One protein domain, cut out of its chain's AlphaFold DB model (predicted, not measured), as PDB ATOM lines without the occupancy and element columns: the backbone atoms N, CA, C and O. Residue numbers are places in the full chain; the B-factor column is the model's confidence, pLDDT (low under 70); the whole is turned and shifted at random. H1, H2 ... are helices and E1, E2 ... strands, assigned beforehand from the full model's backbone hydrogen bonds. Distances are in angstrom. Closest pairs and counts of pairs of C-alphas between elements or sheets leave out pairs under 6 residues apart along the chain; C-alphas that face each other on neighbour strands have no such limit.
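What this domain is: This is residues 159 to 257 of the 488 residues of the protein "DUF4142 domain-containing protein" of Linnemannia elongata AG-77 (UniProt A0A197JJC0). Look first for a small sheet of three short strands, E1, E2 and E3, at one end of a loose, elongated model, with the short helix H1 grazing it. Away from the sheet lie three helices, H2, H3 and H4, which do not form a bundle; the long unnamed stretch 159 to 177 runs from their end to the sheet, and a looped stretch, residues 225 to 243, joins H2 to H3. The 99 printed residues hold E1, E2, H1, E3, H2, H3 and H4 in that order, a mixed class with 44 residues in named elements, under half. The sheet runs E2, E1, E3, antiparallel throughout; the radius of gyration of the C-alphas is 15.8 A and the spans are 49 by 26 by 23 A.

Where its parts are: Start at Asp 159 and pass the unnamed residues 159 to 177 to find C-alpha 178 at (6.587, -50.407, 14.428), where E1, residues 178 to 182, begins its 13.3 A. Next come E2, residues 187 to 189, 7.1 A, and H1, residues 192 to 197, 8.6 A. E3, residues 201 to 205, spans 13.0 A. Find C-alpha 212 at (4.061, -40.439, 4.361); from there H2, the longest helix, runs 17.8 A through residues 212 to 224. H3, residues 244 to 251, covers 10.7 A, and H4, residues 253 to 256, 5.4 A, ends at C-alpha 256, (34.681, -39.058, 17.127).

How they stand to each other: Begin at E1, the inner strand. E2 and E1 form a hairpin, antiparallel at 141 degrees, with N 180 and O 188 within hydrogen-bond range at 2.9 A. E1 and E3 are antiparallel at 152 degrees, with N 181 and O 202 within hydrogen-bond range at 2.8 A. E2, H1 and E3 make a split strand-helix-strand unit, two strands running the same way with E1 between them in the sheet; its crossover is right-handed. H1 is on the sheet but only grazes it with residues 194 to 195; the closest C-alphas of E2 and H1, those of Ala 188 and Asn 194, are 7.2 A apart. H2, H3 and H4 are not on the sheet. H2 and H3 are apart, and H3 and H4 meet only through their link. In H1, H2 and H3 every O i to N i+4 pair is within hydrogen-bond range; H4 is too short for such a pair.

The domain as a whole: The two farthest C-alphas, those of Gly 162 and Ala 184, are 50.9 A apart. The printed part has no cut. The link H2 to H3 is long, 19 residues, and in it residues 231 to 232 pair antiparallel with residues 240 to 241. The mean pLDDT of the printed part is 73.5; look for values under 70 in residues 159 to 175, 207 to 225 and 252 to 257.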
ATOM      1  N   ASP A 159      25.847 -36.851  -2.377       66.19
ATOM      2  CA  ASP A 159      24.707 -36.898  -3.275       66.19
ATOM      3  C   ASP A 159      25.159 -37.040  -4.743       66.19
ATOM      4  O   ASP A 159      26.342 -36.926  -5.085       66.19
ATOM      5  N   LYS A 160      24.196 -37.253  -5.644       66.69
ATOM      6  CA  LYS A 160      24.425 -37.383  -7.097       66.69
ATOM      7  C   LYS A 160      25.105 -36.163  -7.733       66.69
ATOM      8  O   LYS A 160      25.586 -36.261  -8.857       66.69
ATOM      9  N   MET A 161      25.138 -35.023  -7.045       59.34
ATOM     10  CA  MET A 161      25.791 -33.792  -7.490       59.34
ATOM     11  C   MET A 161      27.170 -33.587  -6.840       59.34
ATOM     12  O   MET A 161      27.748 -32.506  -6.971       59.34
ATOM     13  N   GLY A 162      27.696 -34.590  -6.126       60.69
ATOM     14  CA  GLY A 162      28.997 -34.536  -5.458       60.69
ATOM     15  C   GLY A 162      29.008 -33.735  -4.151       60.69
ATOM     16  O   GLY A 162      30.084 -33.370  -3.675       60.69
ATOM     17  N   ARG A 163      27.843 -33.426  -3.566       61.19
ATOM     18  CA  ARG A 163      27.722 -32.638  -2.326       61.19
ATOM     19  C   ARG A 163      27.611 -33.572  -1.121       61.19
ATOM     20  O   ARG A 163      26.961 -34.602  -1.245       61.19
ATOM     21  N   PRO A 164      28.156 -33.226   0.058       62.22
ATOM     22  CA  PRO A 164      27.989 -34.053   1.248       62.22
ATOM     23  C   PRO A 164      26.513 -34.265   1.576       62.22
ATOM     24  O   PRO A 164      25.748 -33.299   1.645       62.22
ATOM     25  N   CYS A 165      26.131 -35.513   1.823       65.88
ATOM     26  CA  CYS A 165      24.768 -35.843   2.201       65.88
ATOM     27  C   CYS A 165      24.340 -35.094   3.477       65.88
ATOM     28  O   CYS A 165      25.160 -34.892   4.384       65.88
ATOM     29  N   PRO A 166      23.063 -34.676   3.579       61.59
ATOM     30  CA  PRO A 166      22.577 -33.937   4.738       61.59
ATOM     31  C   PRO A 166      22.811 -34.704   6.048       61.59
ATOM     32  O   PRO A 166      22.395 -35.851   6.193       61.59
ATOM     33  N   LYS A 167      23.437 -34.045   7.033       58.03
ATOM     34  CA  LYS A 167      23.647 -34.574   8.391       58.03
ATOM     35  C   LYS A 167      22.676 -33.910   9.366       58.03
ATOM     36  O   LYS A 167      23.047 -32.940  10.022       58.03
ATOM     37  N   ALA A 168      21.435 -34.365   9.486       49.69
ATOM     38  CA  ALA A 168      20.536 -33.781  10.480       49.69
ATOM     39  C   ALA A 168      20.656 -34.495  11.834       49.69
ATOM     40  O   ALA A 168      20.545 -35.709  11.929       49.69
ATOM     41  N   ARG A 169      20.779 -33.704  12.903       46.06
ATOM     42  CA  ARG A 169      20.473 -34.122  14.283       46.06
ATOM     43  C   ARG A 169      18.960 -34.284  14.522       46.06
ATOM     44  O   ARG A 169      18.512 -34.609  15.607       46.06
ATOM     45  N   PHE A 170      18.158 -34.019  13.492       45.91
ATOM     46  CA  PHE A 170      16.700 -33.931  13.528       45.91
ATOM     47  C   PHE A 170      16.015 -35.116  12.817       45.91
ATOM     48  O   PHE A 170      14.888 -35.012  12.342       45.91
ATOM     49  N   PHE A 171      16.680 -36.276  12.750       48.38
ATOM     50  CA  PHE A 171      16.170 -37.498  12.106       48.38
ATOM     51  C   PHE A 171      15.335 -38.414  13.019       48.38
ATOM     52  O   PHE A 171      15.181 -39.607  12.750       48.38
ATOM     53  N   GLY A 172      14.677 -37.854  14.040       43.19
ATOM     54  CA  GLY A 172      13.673 -38.576  14.837       43.19
ATOM     55  C   GLY A 172      12.467 -39.089  14.026       43.19
ATOM     56  O   GLY A 172      11.684 -39.884  14.534       43.19
ATOM     57  N   ALA A 173      12.323 -38.666  12.762       46.12
ATOM     58  CA  ALA A 173      11.283 -39.129  11.842       46.12
ATOM     59  C   ALA A 173      11.620 -40.443  11.099       46.12
ATOM     60  O   ALA A 173      10.700 -41.060  10.557       46.12
ATOM     61  N   ILE A 174      12.893 -40.866  11.061       50.25
ATOM     62  CA  ILE A 174      13.347 -42.033  10.278       50.25
ATOM     63  C   ILE A 174      13.455 -43.292  11.136       50.25
ATOM     64  O   ILE A 174      13.018 -44.362  10.727       50.25
ATOM     65  N   ALA A 175      14.022 -43.159  12.338       59.16
ATOM     66  CA  ALA A 175      14.091 -44.242  13.306       59.16
ATOM     67  C   ALA A 175      12.677 -44.504  13.845       59.16
ATOM     68  O   ALA A 175      12.211 -43.827  14.767       59.16
ATOM     69  N   GLN A 176      11.957 -45.420  13.200       72.88
ATOM     70  CA  GLN A 176      10.590 -45.773  13.550       72.88
ATOM     71  C   GLN A 176      10.525 -47.201  14.066       72.88
ATOM     72  O   GLN A 176      10.767 -48.167  13.352       72.88
ATOM     73  N   THR A 177      10.103 -47.310  15.315       84.06
ATOM     74  CA  THR A 177       9.611 -48.551  15.894       84.06
ATOM     75  C   THR A 177       8.177 -48.785  15.432       84.06
ATOM     76  O   THR A 177       7.346 -47.879  15.570       84.06
ATOM     77  N   THR A 178       7.897 -49.992  14.942       87.94
ATOM     78  CA  THR A 178       6.587 -50.407  14.428       87.94
ATOM     79  C   THR A 178       6.130 -51.707  15.086       87.94
ATOM     80  O   THR A 178       6.923 -52.638  15.235       87.94
ATOM     81  N   PHE A 179       4.840 -51.791  15.420       94.25
ATOM     82  CA  PHE A 179       4.169 -53.007  15.889       94.25
ATOM     83  C   PHE A 179       2.952 -53.344  15.020       94.25
ATOM     84  O   PHE A 179       2.397 -52.480  14.339       94.25
ATOM     85  N   LEU A 180       2.518 -54.602  15.078       94.69
ATOM     86  CA  LEU A 180       1.266 -55.081  14.488       94.69
ATOM     87  C   LEU A 180       0.239 -55.238  15.607       94.69
ATOM     88  O   LEU A 180       0.487 -55.975  16.557       94.69
ATOM     89  N   GLN A 181      -0.893 -54.548  15.502       95.50
ATOM     90  CA  GLN A 181      -2.011 -54.620  16.438       95.50
ATOM     91  C   GLN A 181      -3.118 -55.500  15.845       95.50
ATOM     92  O   GLN A 181      -3.635 -55.196  14.772       95.50
ATOM     93  N   THR A 182      -3.508 -56.572  16.531       95.25
ATOM     94  CA  THR A 182      -4.635 -57.422  16.114       95.25
ATOM     95  C   THR A 182      -5.978 -56.793  16.498       95.25
ATOM     96  O   THR A 182      -6.045 -55.913  17.358       95.25
ATOM     97  N   ASN A 183      -7.078 -57.289  15.922       91.31
ATOM     98  CA  ASN A 183      -8.436 -56.860  16.295       91.31
ATOM     99  C   ASN A 183      -8.772 -57.145  17.770       91.31
ATOM    100  O   ASN A 183      -9.600 -56.457  18.355       91.31
ATOM    101  N   ALA A 184      -8.105 -58.131  18.380       91.00
ATOM    102  CA  ALA A 184      -8.229 -58.448  19.801       91.00
ATOM    103  C   ALA A 184      -7.424 -57.492  20.708       91.00
ATOM    104  O   ALA A 184      -7.380 -57.688  21.920       91.00
ATOM    105  N   GLY A 185      -6.750 -56.483  20.142       91.69
ATOM    106  CA  GLY A 185      -5.933 -55.531  20.895       91.69
ATOM    107  C   GLY A 185      -4.586 -56.092  21.365       91.69
ATOM    108  O   GLY A 185      -3.945 -55.483  22.217       91.69
ATOM    109  N   GLN A 186      -4.146 -57.230  20.821       96.19
ATOM    110  CA  GLN A 186      -2.824 -57.796  21.096       96.19
ATOM    111  C   GLN A 186      -1.784 -57.240  20.123       96.19
ATOM    112  O   GLN A 186      -2.118 -56.850  19.003       96.19
ATOM    113  N   PHE A 187      -0.514 -57.247  20.530       97.56
ATOM    114  CA  PHE A 187       0.581 -56.692  19.737       97.56
ATOM    115  C   PHE A 187       1.628 -57.748  19.379       97.56
ATOM    116  O   PHE A 187       1.864 -58.685  20.143       97.56
ATOM    117  N   ALA A 188       2.271 -57.578  18.227       97.94
ATOM    118  CA  ALA A 188       3.440 -58.339  17.787       97.94
ATOM    119  C   ALA A 188       4.494 -57.412  17.160       97.94
ATOM    120  O   ALA A 188       4.181 -56.303  16.714       97.94
ATOM    121  N   GLN A 189       5.745 -57.875  17.093       96.31
ATOM    122  CA  GLN A 189       6.797 -57.194  16.330       96.31
ATOM    123  C   GLN A 189       6.439 -57.164  14.838       96.31
ATOM    124  O   GLN A 189       5.854 -58.114  14.321       96.31
ATOM    125  N   ALA A 190       6.800 -56.089  14.139       93.00
ATOM    126  CA  ALA A 190       6.442 -55.876  12.736       93.00
ATOM    127  C   ALA A 190       7.412 -56.519  11.729       93.00
ATOM    128  O   ALA A 190       7.868 -55.846  10.809       93.00
ATOM    129  N   THR A 191       7.694 -57.813  11.897       93.31
ATOM    130  CA  THR A 191       8.502 -58.605  10.954       93.31
ATOM    131  C   THR A 191       7.662 -59.136   9.796       93.31
ATOM    132  O   THR A 191       6.442 -59.296   9.925       93.31
ATOM    133  N   GLU A 192       8.297 -59.468   8.675       91.75
ATOM    134  CA  GLU A 192       7.635 -60.099   7.527       91.75
ATOM    135  C   GLU A 192       6.959 -61.422   7.921       91.75
ATOM    136  O   GLU A 192       5.790 -61.651   7.601       91.75
ATOM    137  N   ALA A 193       7.635 -62.250   8.723       94.38
ATOM    138  CA  ALA A 193       7.077 -63.499   9.243       94.38
ATOM    139  C   ALA A 193       5.780 -63.274  10.046       94.38
ATOM    140  O   ALA A 193       4.799 -64.008   9.878       94.38
ATOM    141  N   ASN A 194       5.736 -62.230  10.878       96.44
ATOM    142  CA  ASN A 194       4.549 -61.908  11.667       96.44
ATOM    143  C   ASN A 194       3.427 -61.328  10.800       96.44
ATOM    144  O   ASN A 194       2.265 -61.655  11.035       96.44
ATOM    145  N   ARG A 195       3.750 -60.529   9.775       93.81
ATOM    146  CA  ARG A 195       2.764 -60.026   8.796       93.81
ATOM    147  C   ARG A 195       2.118 -61.157   8.003       93.81
ATOM    148  O   ARG A 195       0.919 -61.119   7.770       93.81
ATOM    149  N   ASN A 196       2.894 -62.174   7.639       93.81
ATOM    150  CA  ASN A 196       2.385 -63.345   6.924       93.81
ATOM    151  C   ASN A 196       1.538 -64.252   7.831       93.81
ATOM    152  O   ASN A 196       0.587 -64.885   7.374       93.81
ATOM    153  N   THR A 197       1.862 -64.300   9.126       95.88
ATOM    154  CA  THR A 197       1.134 -65.108  10.118       95.88
ATOM    155  C   THR A 197      -0.176 -64.441  10.554       95.88
ATOM    156  O   THR A 197      -1.211 -65.104  10.668       95.88
ATOM    157  N   LEU A 198      -0.164 -63.127  10.793       92.75
ATOM    158  CA  LEU A 198      -1.341 -62.363  11.205       92.75
ATOM    159  C   LEU A 198      -2.176 -61.991   9.973       92.75
ATOM    160  O   LEU A 198      -1.830 -61.097   9.216       92.75
ATOM    161  N   LYS A 199      -3.326 -62.646   9.778       79.69
ATOM    162  CA  LYS A 199      -4.198 -62.388   8.612       79.69
ATOM    163  C   LYS A 199      -4.925 -61.035   8.655       79.69
ATOM    164  O   LYS A 199      -5.348 -60.542   7.615       79.69
ATOM    165  N   GLN A 200      -5.118 -60.459   9.843       89.56
ATOM    166  CA  GLN A 200      -5.776 -59.164  10.049       89.56
ATOM    167  C   GLN A 200      -5.081 -58.392  11.175       89.56
ATOM    168  O   GLN A 200      -5.105 -58.815  12.333       89.56
ATOM    169  N   PHE A 201      -4.466 -57.261  10.831       93.25
ATOM    170  CA  PHE A 201      -3.785 -56.384  11.777       93.25
ATOM    171  C   PHE A 201      -3.784 -54.931  11.293       93.25
ATOM    172  O   PHE A 201      -3.842 -54.656  10.094       93.25
ATOM    173  N   ALA A 202      -3.658 -54.002  12.238       89.62
ATOM    174  CA  ALA A 202      -3.289 -52.619  11.987       89.62
ATOM    175  C   ALA A 202      -1.802 -52.422  12.299       89.62
ATOM    176  O   ALA A 202      -1.313 -52.838  13.346       89.62
ATOM    177  N   GLU A 203      -1.075 -51.763  11.407       88.31
ATOM    178  CA  GLU A 203       0.311 -51.382  11.659       88.31
ATOM    179  C   GLU A 203       0.371 -50.052  12.413       88.31
ATOM    180  O   GLU A 203      -0.260 -49.067  12.021       88.31
ATOM    181  N   VAL A 204       1.126 -50.014  13.512       86.62
ATOM    182  CA  VAL A 204       1.235 -48.838  14.382       86.62
ATOM    183  C   VAL A 204       2.697 -48.454  14.557       86.62
ATOM    184  O   VAL A 204       3.536 -49.311  14.807       86.62
ATOM    185  N   SER A 205       3.010 -47.161  14.439       82.50
ATOM    186  CA  SER A 205       4.390 -46.659  14.458       82.50
ATOM    187  C   SER A 205       4.597 -45.528  15.468       82.50
ATOM    188  O   SER A 205       3.702 -44.723  15.750       82.50
ATOM    189  N   SER A 206       5.824 -45.457  15.986       74.06
ATOM    190  CA  SER A 206       6.348 -44.337  16.775       74.06
ATOM    191  C   SER A 206       6.450 -43.024  15.985       74.06
ATOM    192  O   SER A 206       6.442 -41.951  16.595       74.06
ATOM    193  N   GLY A 207       6.451 -43.062  14.648       61.47
ATOM    194  CA  GLY A 207       6.373 -41.880  13.780       61.47
ATOM    195  C   GLY A 207       5.018 -41.168  13.881       61.47
ATOM    196  O   GLY A 207       4.008 -41.778  14.236       61.47
ATOM    197  N   SER A 208       4.948 -39.844  13.674       46.72
ATOM    198  CA  SER A 208       3.649 -39.131  13.682       46.72
ATOM    199  C   SER A 208       2.711 -39.757  12.637       46.72
ATOM    200  O   SER A 208       3.214 -40.115  11.580       46.72
ATOM    201  N   ALA A 209       1.404 -39.841  12.909       36.97
ATOM    202  CA  ALA A 209       0.379 -40.678  12.252       36.97
ATOM    203  C   ALA A 209       0.250 -40.657  10.703       36.97
ATOM    204  O   ALA A 209      -0.613 -41.339  10.165       36.97
ATOM    205  N   ASN A 210       1.116 -39.946   9.979       40.22
ATOM    206  CA  ASN A 210       1.288 -40.053   8.537       40.22
ATOM    207  C   ASN A 210       2.606 -40.786   8.225       40.22
ATOM    208  O   ASN A 210       3.677 -40.172   8.221       40.22
ATOM    209  N   SER A 211       2.525 -42.075   7.886       39.59
ATOM    210  CA  SER A 211       3.617 -42.886   7.303       39.59
ATOM    211  C   SER A 211       4.218 -42.282   6.020       39.59
ATOM    212  O   SER A 211       5.312 -42.647   5.599       39.59
ATOM    213  N   LEU A 212       3.547 -41.282   5.439       38.66
ATOM    214  CA  LEU A 212       4.061 -40.439   4.361       38.66
ATOM    215  C   LEU A 212       5.325 -39.656   4.760       38.66
ATOM    216  O   LEU A 212       6.138 -39.388   3.888       38.66
ATOM    217  N   LYS A 213       5.548 -39.322   6.044       43.38
ATOM    218  CA  LYS A 213       6.715 -38.527   6.483       43.38
ATOM    219  C   LYS A 213       8.057 -39.252   6.337       43.38
ATOM    220  O   LYS A 213       9.016 -38.654   5.857       43.38
ATOM    221  N   SER A 214       8.137 -40.516   6.757       45.47
ATOM    222  CA  SER A 214       9.355 -41.327   6.606       45.47
ATOM    223  C   SER A 214       9.543 -41.762   5.167       45.47
ATOM    224  O   SER A 214      10.644 -41.642   4.650       45.47
ATOM    225  N   ALA A 215       8.468 -42.185   4.492       47.53
ATOM    226  CA  ALA A 215       8.536 -42.556   3.086       47.53
ATOM    227  C   ALA A 215       8.979 -41.377   2.209       47.53
ATOM    228  O   ALA A 215       9.786 -41.566   1.309       47.53
ATOM    229  N   PHE A 216       8.500 -40.159   2.473       48.78
ATOM    230  CA  PHE A 216       8.909 -38.965   1.737       48.78
ATOM    231  C   PHE A 216      10.370 -38.596   1.993       48.78
ATOM    232  O   PHE A 216      11.094 -38.301   1.049       48.78
ATOM    233  N   PHE A 217      10.822 -38.653   3.247       54.66
ATOM    234  CA  PHE A 217      12.208 -38.356   3.594       54.66
ATOM    235  C   PHE A 217      13.191 -39.403   3.049       54.66
ATOM    236  O   PHE A 217      14.185 -39.035   2.429       54.66
ATOM    237  N   GLU A 218      12.888 -40.693   3.198       55.66
ATOM    238  CA  GLU A 218      13.682 -41.784   2.614       55.66
ATOM    239  C   GLU A 218      13.690 -41.703   1.083       55.66
ATOM    240  O   GLU A 218      14.739 -41.844   0.460       55.66
ATOM    241  N   ARG A 219      12.554 -41.372   0.451       54.81
ATOM    242  CA  ARG A 219      12.494 -41.109  -0.997       54.81
ATOM    243  C   ARG A 219      13.298 -39.878  -1.396       54.81
ATOM    244  O   ARG A 219      13.914 -39.904  -2.453       54.81
ATOM    245  N   ALA A 220      13.313 -38.825  -0.583       57.19
ATOM    246  CA  ALA A 220      14.098 -37.624  -0.846       57.19
ATOM    247  C   ALA A 220      15.604 -37.912  -0.732       57.19
ATOM    248  O   ALA A 220      16.357 -37.558  -1.636       57.19
ATOM    249  N   LEU A 221      16.044 -38.620   0.313       61.97
ATOM    250  CA  LEU A 221      17.430 -39.079   0.428       61.97
ATOM    251  C   LEU A 221      17.818 -40.005  -0.729       61.97
ATOM    252  O   LEU A 221      18.831 -39.765  -1.385       61.97
ATOM    253  N   ALA A 222      16.985 -40.997  -1.052       63.25
ATOM    254  CA  ALA A 222      17.219 -41.899  -2.176       63.25
ATOM    255  C   ALA A 222      17.251 -41.156  -3.526       63.25
ATOM    256  O   ALA A 222      18.091 -41.446  -4.383       63.25
ATOM    257  N   ALA A 223      16.395 -40.147  -3.718       58.34
ATOM    258  CA  ALA A 223      16.408 -39.294  -4.905       58.34
ATOM    259  C   ALA A 223      17.737 -38.534  -5.029       58.34
ATOM    260  O   ALA A 223      18.304 -38.484  -6.127       58.34
ATOM    261  N   LEU A 224      18.271 -38.050  -3.904       61.41
ATOM    262  CA  LEU A 224      19.589 -37.420  -3.810       61.41
ATOM    263  C   LEU A 224      20.748 -38.425  -3.940       61.41
ATOM    264  O   LEU A 224      21.872 -38.009  -4.189       61.41
ATOM    265  N   GLY A 225      20.508 -39.735  -3.838       65.50
ATOM    266  CA  GLY A 225      21.570 -40.749  -3.778       65.50
ATOM    267  C   GLY A 225      22.267 -40.816  -2.416       65.50
ATOM    268  O   GLY A 225      23.380 -41.321  -2.317       65.50
ATOM    269  N   CYS A 226      21.621 -40.293  -1.378       70.44
ATOM    270  CA  CYS A 226      22.103 -40.322  -0.009       70.44
ATOM    271  C   CYS A 226      21.536 -41.518   0.746       70.44
ATOM    272  O   CYS A 226      20.332 -41.760   0.718       70.44
ATOM    273  N   THR A 227      22.401 -42.222   1.474       74.00
ATOM    274  CA  THR A 227      22.004 -43.367   2.299       74.00
ATOM    275  C   THR A 227      22.083 -42.982   3.777       74.00
ATOM    276  O   THR A 227      23.137 -42.504   4.215       74.00
ATOM    277  N   PRO A 228      21.004 -43.152   4.564       74.56
ATOM    278  CA  PRO A 228      21.068 -42.965   6.010       74.56
ATOM    279  C   PRO A 228      21.964 -44.030   6.659       74.56
ATOM    280  O   PRO A 228      22.181 -45.106   6.101       74.56
ATOM    281  N   PHE A 229      22.468 -43.759   7.865       82.88
ATOM    282  CA  PHE A 229      23.173 -44.790   8.622       82.88
ATOM    283  C   PHE A 229      22.169 -45.811   9.158       82.88
ATOM    284  O   PHE A 229      21.339 -45.494  10.007       82.88
ATOM    285  N   GLN A 230      22.253 -47.032   8.643       86.50
ATOM    286  CA  GLN A 230      21.404 -48.150   9.026       86.50
ATOM    287  C   GLN A 230      22.250 -49.324   9.512       86.50
ATOM    288  O   GLN A 230      23.427 -49.448   9.165       86.50
ATOM    289  N   ALA A 231      21.624 -50.208  10.278       91.56
ATOM    290  CA  ALA A 231      22.211 -51.463  10.715       91.56
ATOM    291  C   ALA A 231      21.203 -52.616  10.579       91.56
ATOM    292  O   ALA A 231      19.995 -52.361  10.531       91.56
ATOM    293  N   PRO A 232      21.668 -53.875  10.513       95.56
ATOM    294  CA  PRO A 232      20.784 -55.028  10.420       95.56
ATOM    295  C   PRO A 232      19.760 -55.087  11.559       95.56
ATOM    296  O   PRO A 232      20.076 -54.838  12.730       95.56
ATOM    297  N   SER A 233      18.531 -55.450  11.204       95.19
ATOM    298  CA  SER A 233      17.495 -55.851  12.147       95.19
ATOM    299  C   SER A 233      17.925 -57.126  12.863       95.19
ATOM    300  O   SER A 233      18.285 -58.121  12.240       95.19
ATOM    301  N   MET A 234      17.834 -57.122  14.188       96.62
ATOM    302  CA  MET A 234      18.026 -58.314  15.019       96.62
ATOM    303  C   MET A 234      16.720 -59.110  15.196       96.62
ATOM    304  O   MET A 234      16.670 -60.045  15.991       96.62
ATOM    305  N   MET A 235      15.649 -58.715  14.496       95.56
ATOM    306  CA  MET A 235      14.344 -59.391  14.514       95.56
ATOM    307  C   MET A 235      14.116 -60.258  13.271       95.56
ATOM    308  O   MET A 235      13.337 -61.205  13.330       95.56
ATOM    309  N   GLU A 236      14.758 -59.934  12.145       94.50
ATOM    310  CA  GLU A 236      14.605 -60.644  10.872       94.50
ATOM    311  C   GLU A 236      15.807 -60.401   9.947       94.50
ATOM    312  O   GLU A 236      16.461 -59.360  10.017       94.50
ATOM    313  N   GLN A 237      16.113 -61.370   9.084       93.06
ATOM    314  CA  GLN A 237      17.274 -61.309   8.195       93.06
ATOM    315  C   GLN A 237      17.027 -60.388   6.994       93.06
ATOM    316  O   GLN A 237      15.918 -60.296   6.485       93.06
ATOM    317  N   GLY A 238      18.084 -59.725   6.514       89.75
ATOM    318  CA  GLY A 238      18.041 -58.913   5.289       89.75
ATOM    319  C   GLY A 238      17.365 -57.544   5.427       89.75
ATOM    320  O   GLY A 238      17.423 -56.749   4.492       89.75
ATOM    321  N   VAL A 239      16.778 -57.229   6.585       89.00
ATOM    322  CA  VAL A 239      16.160 -55.924   6.851       89.00
ATOM    323  C   VAL A 239      17.167 -54.987   7.507       89.00
ATOM    324  O   VAL A 239      17.775 -55.320   8.521       89.00
ATOM    325  N   MET A 240      17.317 -53.792   6.939       86.88
ATOM    326  CA  MET A 240      18.137 -52.715   7.487       86.88
ATOM    327  C   MET A 240      17.239 -51.691   8.175       86.88
ATOM    328  O   MET A 240      16.251 -51.232   7.601       86.88
ATOM    329  N   LEU A 241      17.582 -51.329   9.407       86.69
ATOM    330  CA  LEU A 241      16.832 -50.378  10.219       86.69
ATOM    331  C   LEU A 241      17.706 -49.182  10.581       86.69
ATOM    332  O   LEU A 241      18.925 -49.286  10.714       86.69
ATOM    333  N   ASN A 242      17.058 -48.041  10.782       83.56
ATOM    334  CA  ASN A 242      17.672 -46.875  11.401       83.56
ATOM    335  C   ASN A 242      17.383 -46.888  12.915       83.56
ATOM    336  O   ASN A 242      16.418 -47.508  13.360       83.56
ATOM    337  N   SER A 243      18.188 -46.177  13.699       86.56
ATOM    338  CA  SER A 243      17.937 -45.931  15.115       86.56
ATOM    339  C   SER A 243      18.319 -44.503  15.511       86.56
ATOM    340  O   SER A 243      19.086 -43.822  14.825       86.56
ATOM    341  N   ILE A 244      17.800 -44.025  16.640       82.69
ATOM    342  CA  ILE A 244      18.191 -42.747  17.244       82.69
ATOM    343  C   ILE A 244      19.709 -42.712  17.428       82.69
ATOM    344  O   ILE A 244      20.352 -41.727  17.070       82.69
ATOM    345  N   ALA A 245      20.291 -43.793  17.945       87.00
ATOM    346  CA  ALA A 245      21.719 -43.858  18.215       87.00
ATOM    347  C   ALA A 245      22.554 -43.764  16.934       87.00
ATOM    348  O   ALA A 245      23.530 -43.016  16.898       87.00
ATOM    349  N   LEU A 246      22.157 -44.475  15.873       86.44
ATOM    350  CA  LEU A 246      22.832 -44.409  14.575       86.44
ATOM    351  C   LEU A 246      22.753 -42.996  13.989       86.44
ATOM    352  O   LEU A 246      23.763 -42.473  13.520       86.44
ATOM    353  N   ASN A 247      21.601 -42.331  14.097       78.81
ATOM    354  CA  ASN A 247      21.454 -40.940  13.664       78.81
ATOM    355  C   ASN A 247      22.382 -39.986  14.439       78.81
ATOM    356  O   ASN A 247      23.063 -39.161  13.824       78.81
ATOM    357  N   GLU A 248      22.468 -40.123  15.766       77.19
ATOM    358  CA  GLU A 248      23.373 -39.307  16.587       77.19
ATOM    359  C   GLU A 248      24.851 -39.563  16.251       77.19
ATOM    360  O   GLU A 248      25.642 -38.619  16.158       77.19
ATOM    361  N   LEU A 249      25.237 -40.818  16.009       80.31
ATOM    362  CA  LEU A 249      26.594 -41.173  15.585       80.31
ATOM    363  C   LEU A 249      26.931 -40.587  14.210       80.31
ATOM    364  O   LEU A 249      27.998 -39.997  14.023       80.31
ATOM    365  N   PHE A 250      26.013 -40.708  13.251       77.31
ATOM    366  CA  PHE A 250      26.195 -40.208  11.889       77.31
ATOM    367  C   PHE A 250      26.300 -38.676  11.840       77.31
ATOM    368  O   PHE A 250      27.107 -38.123  11.086       77.31
ATOM    369  N   HIS A 251      25.547 -37.977  12.696       70.31
ATOM    370  CA  HIS A 251      25.645 -36.525  12.841       70.31
ATOM    371  C   HIS A 251      27.001 -36.084  13.429       70.31
ATOM    372  O   HIS A 251      27.628 -35.157  12.908       70.31
ATOM    373  N   ASN A 252      27.499 -36.775  14.461       66.31
ATOM    374  CA  ASN A 252      28.681 -36.372  15.241       66.31
ATOM    375  C   ASN A 252      30.026 -36.956  14.742       66.31
ATOM    376  O   ASN A 252      31.032 -36.928  15.455       66.31
ATOM    377  N   GLN A 253      30.099 -37.456  13.505       64.81
ATOM    378  CA  GLN A 253      31.314 -38.090  12.957       64.81
ATOM    379  C   GLN A 253      32.624 -37.282  13.056       64.81
ATOM    380  O   GLN A 253      33.656 -37.881  13.365       64.81
ATOM    381  N   PRO A 254      32.663 -35.950  12.826       53.72
ATOM    382  CA  PRO A 254      33.924 -35.209  12.892       53.72
ATOM    383  C   PRO A 254      34.521 -35.131  14.306       53.72
ATOM    384  O   PRO A 254      35.724 -34.906  14.426       53.72
ATOM    385  N   SER A 255      33.707 -35.285  15.357       45.06
ATOM    386  CA  SER A 255      34.158 -35.259  16.759       45.06
ATOM    387  C   SER A 255      34.701 -36.600  17.253       45.06
ATOM    388  O   SER A 255      35.533 -36.602  18.153       45.06
ATOM    389  N   LEU A 256      34.289 -37.722  16.660       47.41
ATOM    390  CA  LEU A 256      34.681 -39.058  17.127       47.41
ATOM    391  C   LEU A 256      36.029 -39.520  16.549       47.41
ATOM    392  O   LEU A 256      36.768 -40.221  17.224       47.41
ATOM    393  N   ASN A 257      36.417 -39.025  15.369       42.97
ATOM    394  CA  ASN A 257      37.711 -39.343  14.742       42.97
ATOM    395  C   ASN A 257      38.845 -38.354  15.107       42.97
ATOM    396  O   ASN A 257      39.957 -38.475  14.596       42.97
TER     397      ASN A 257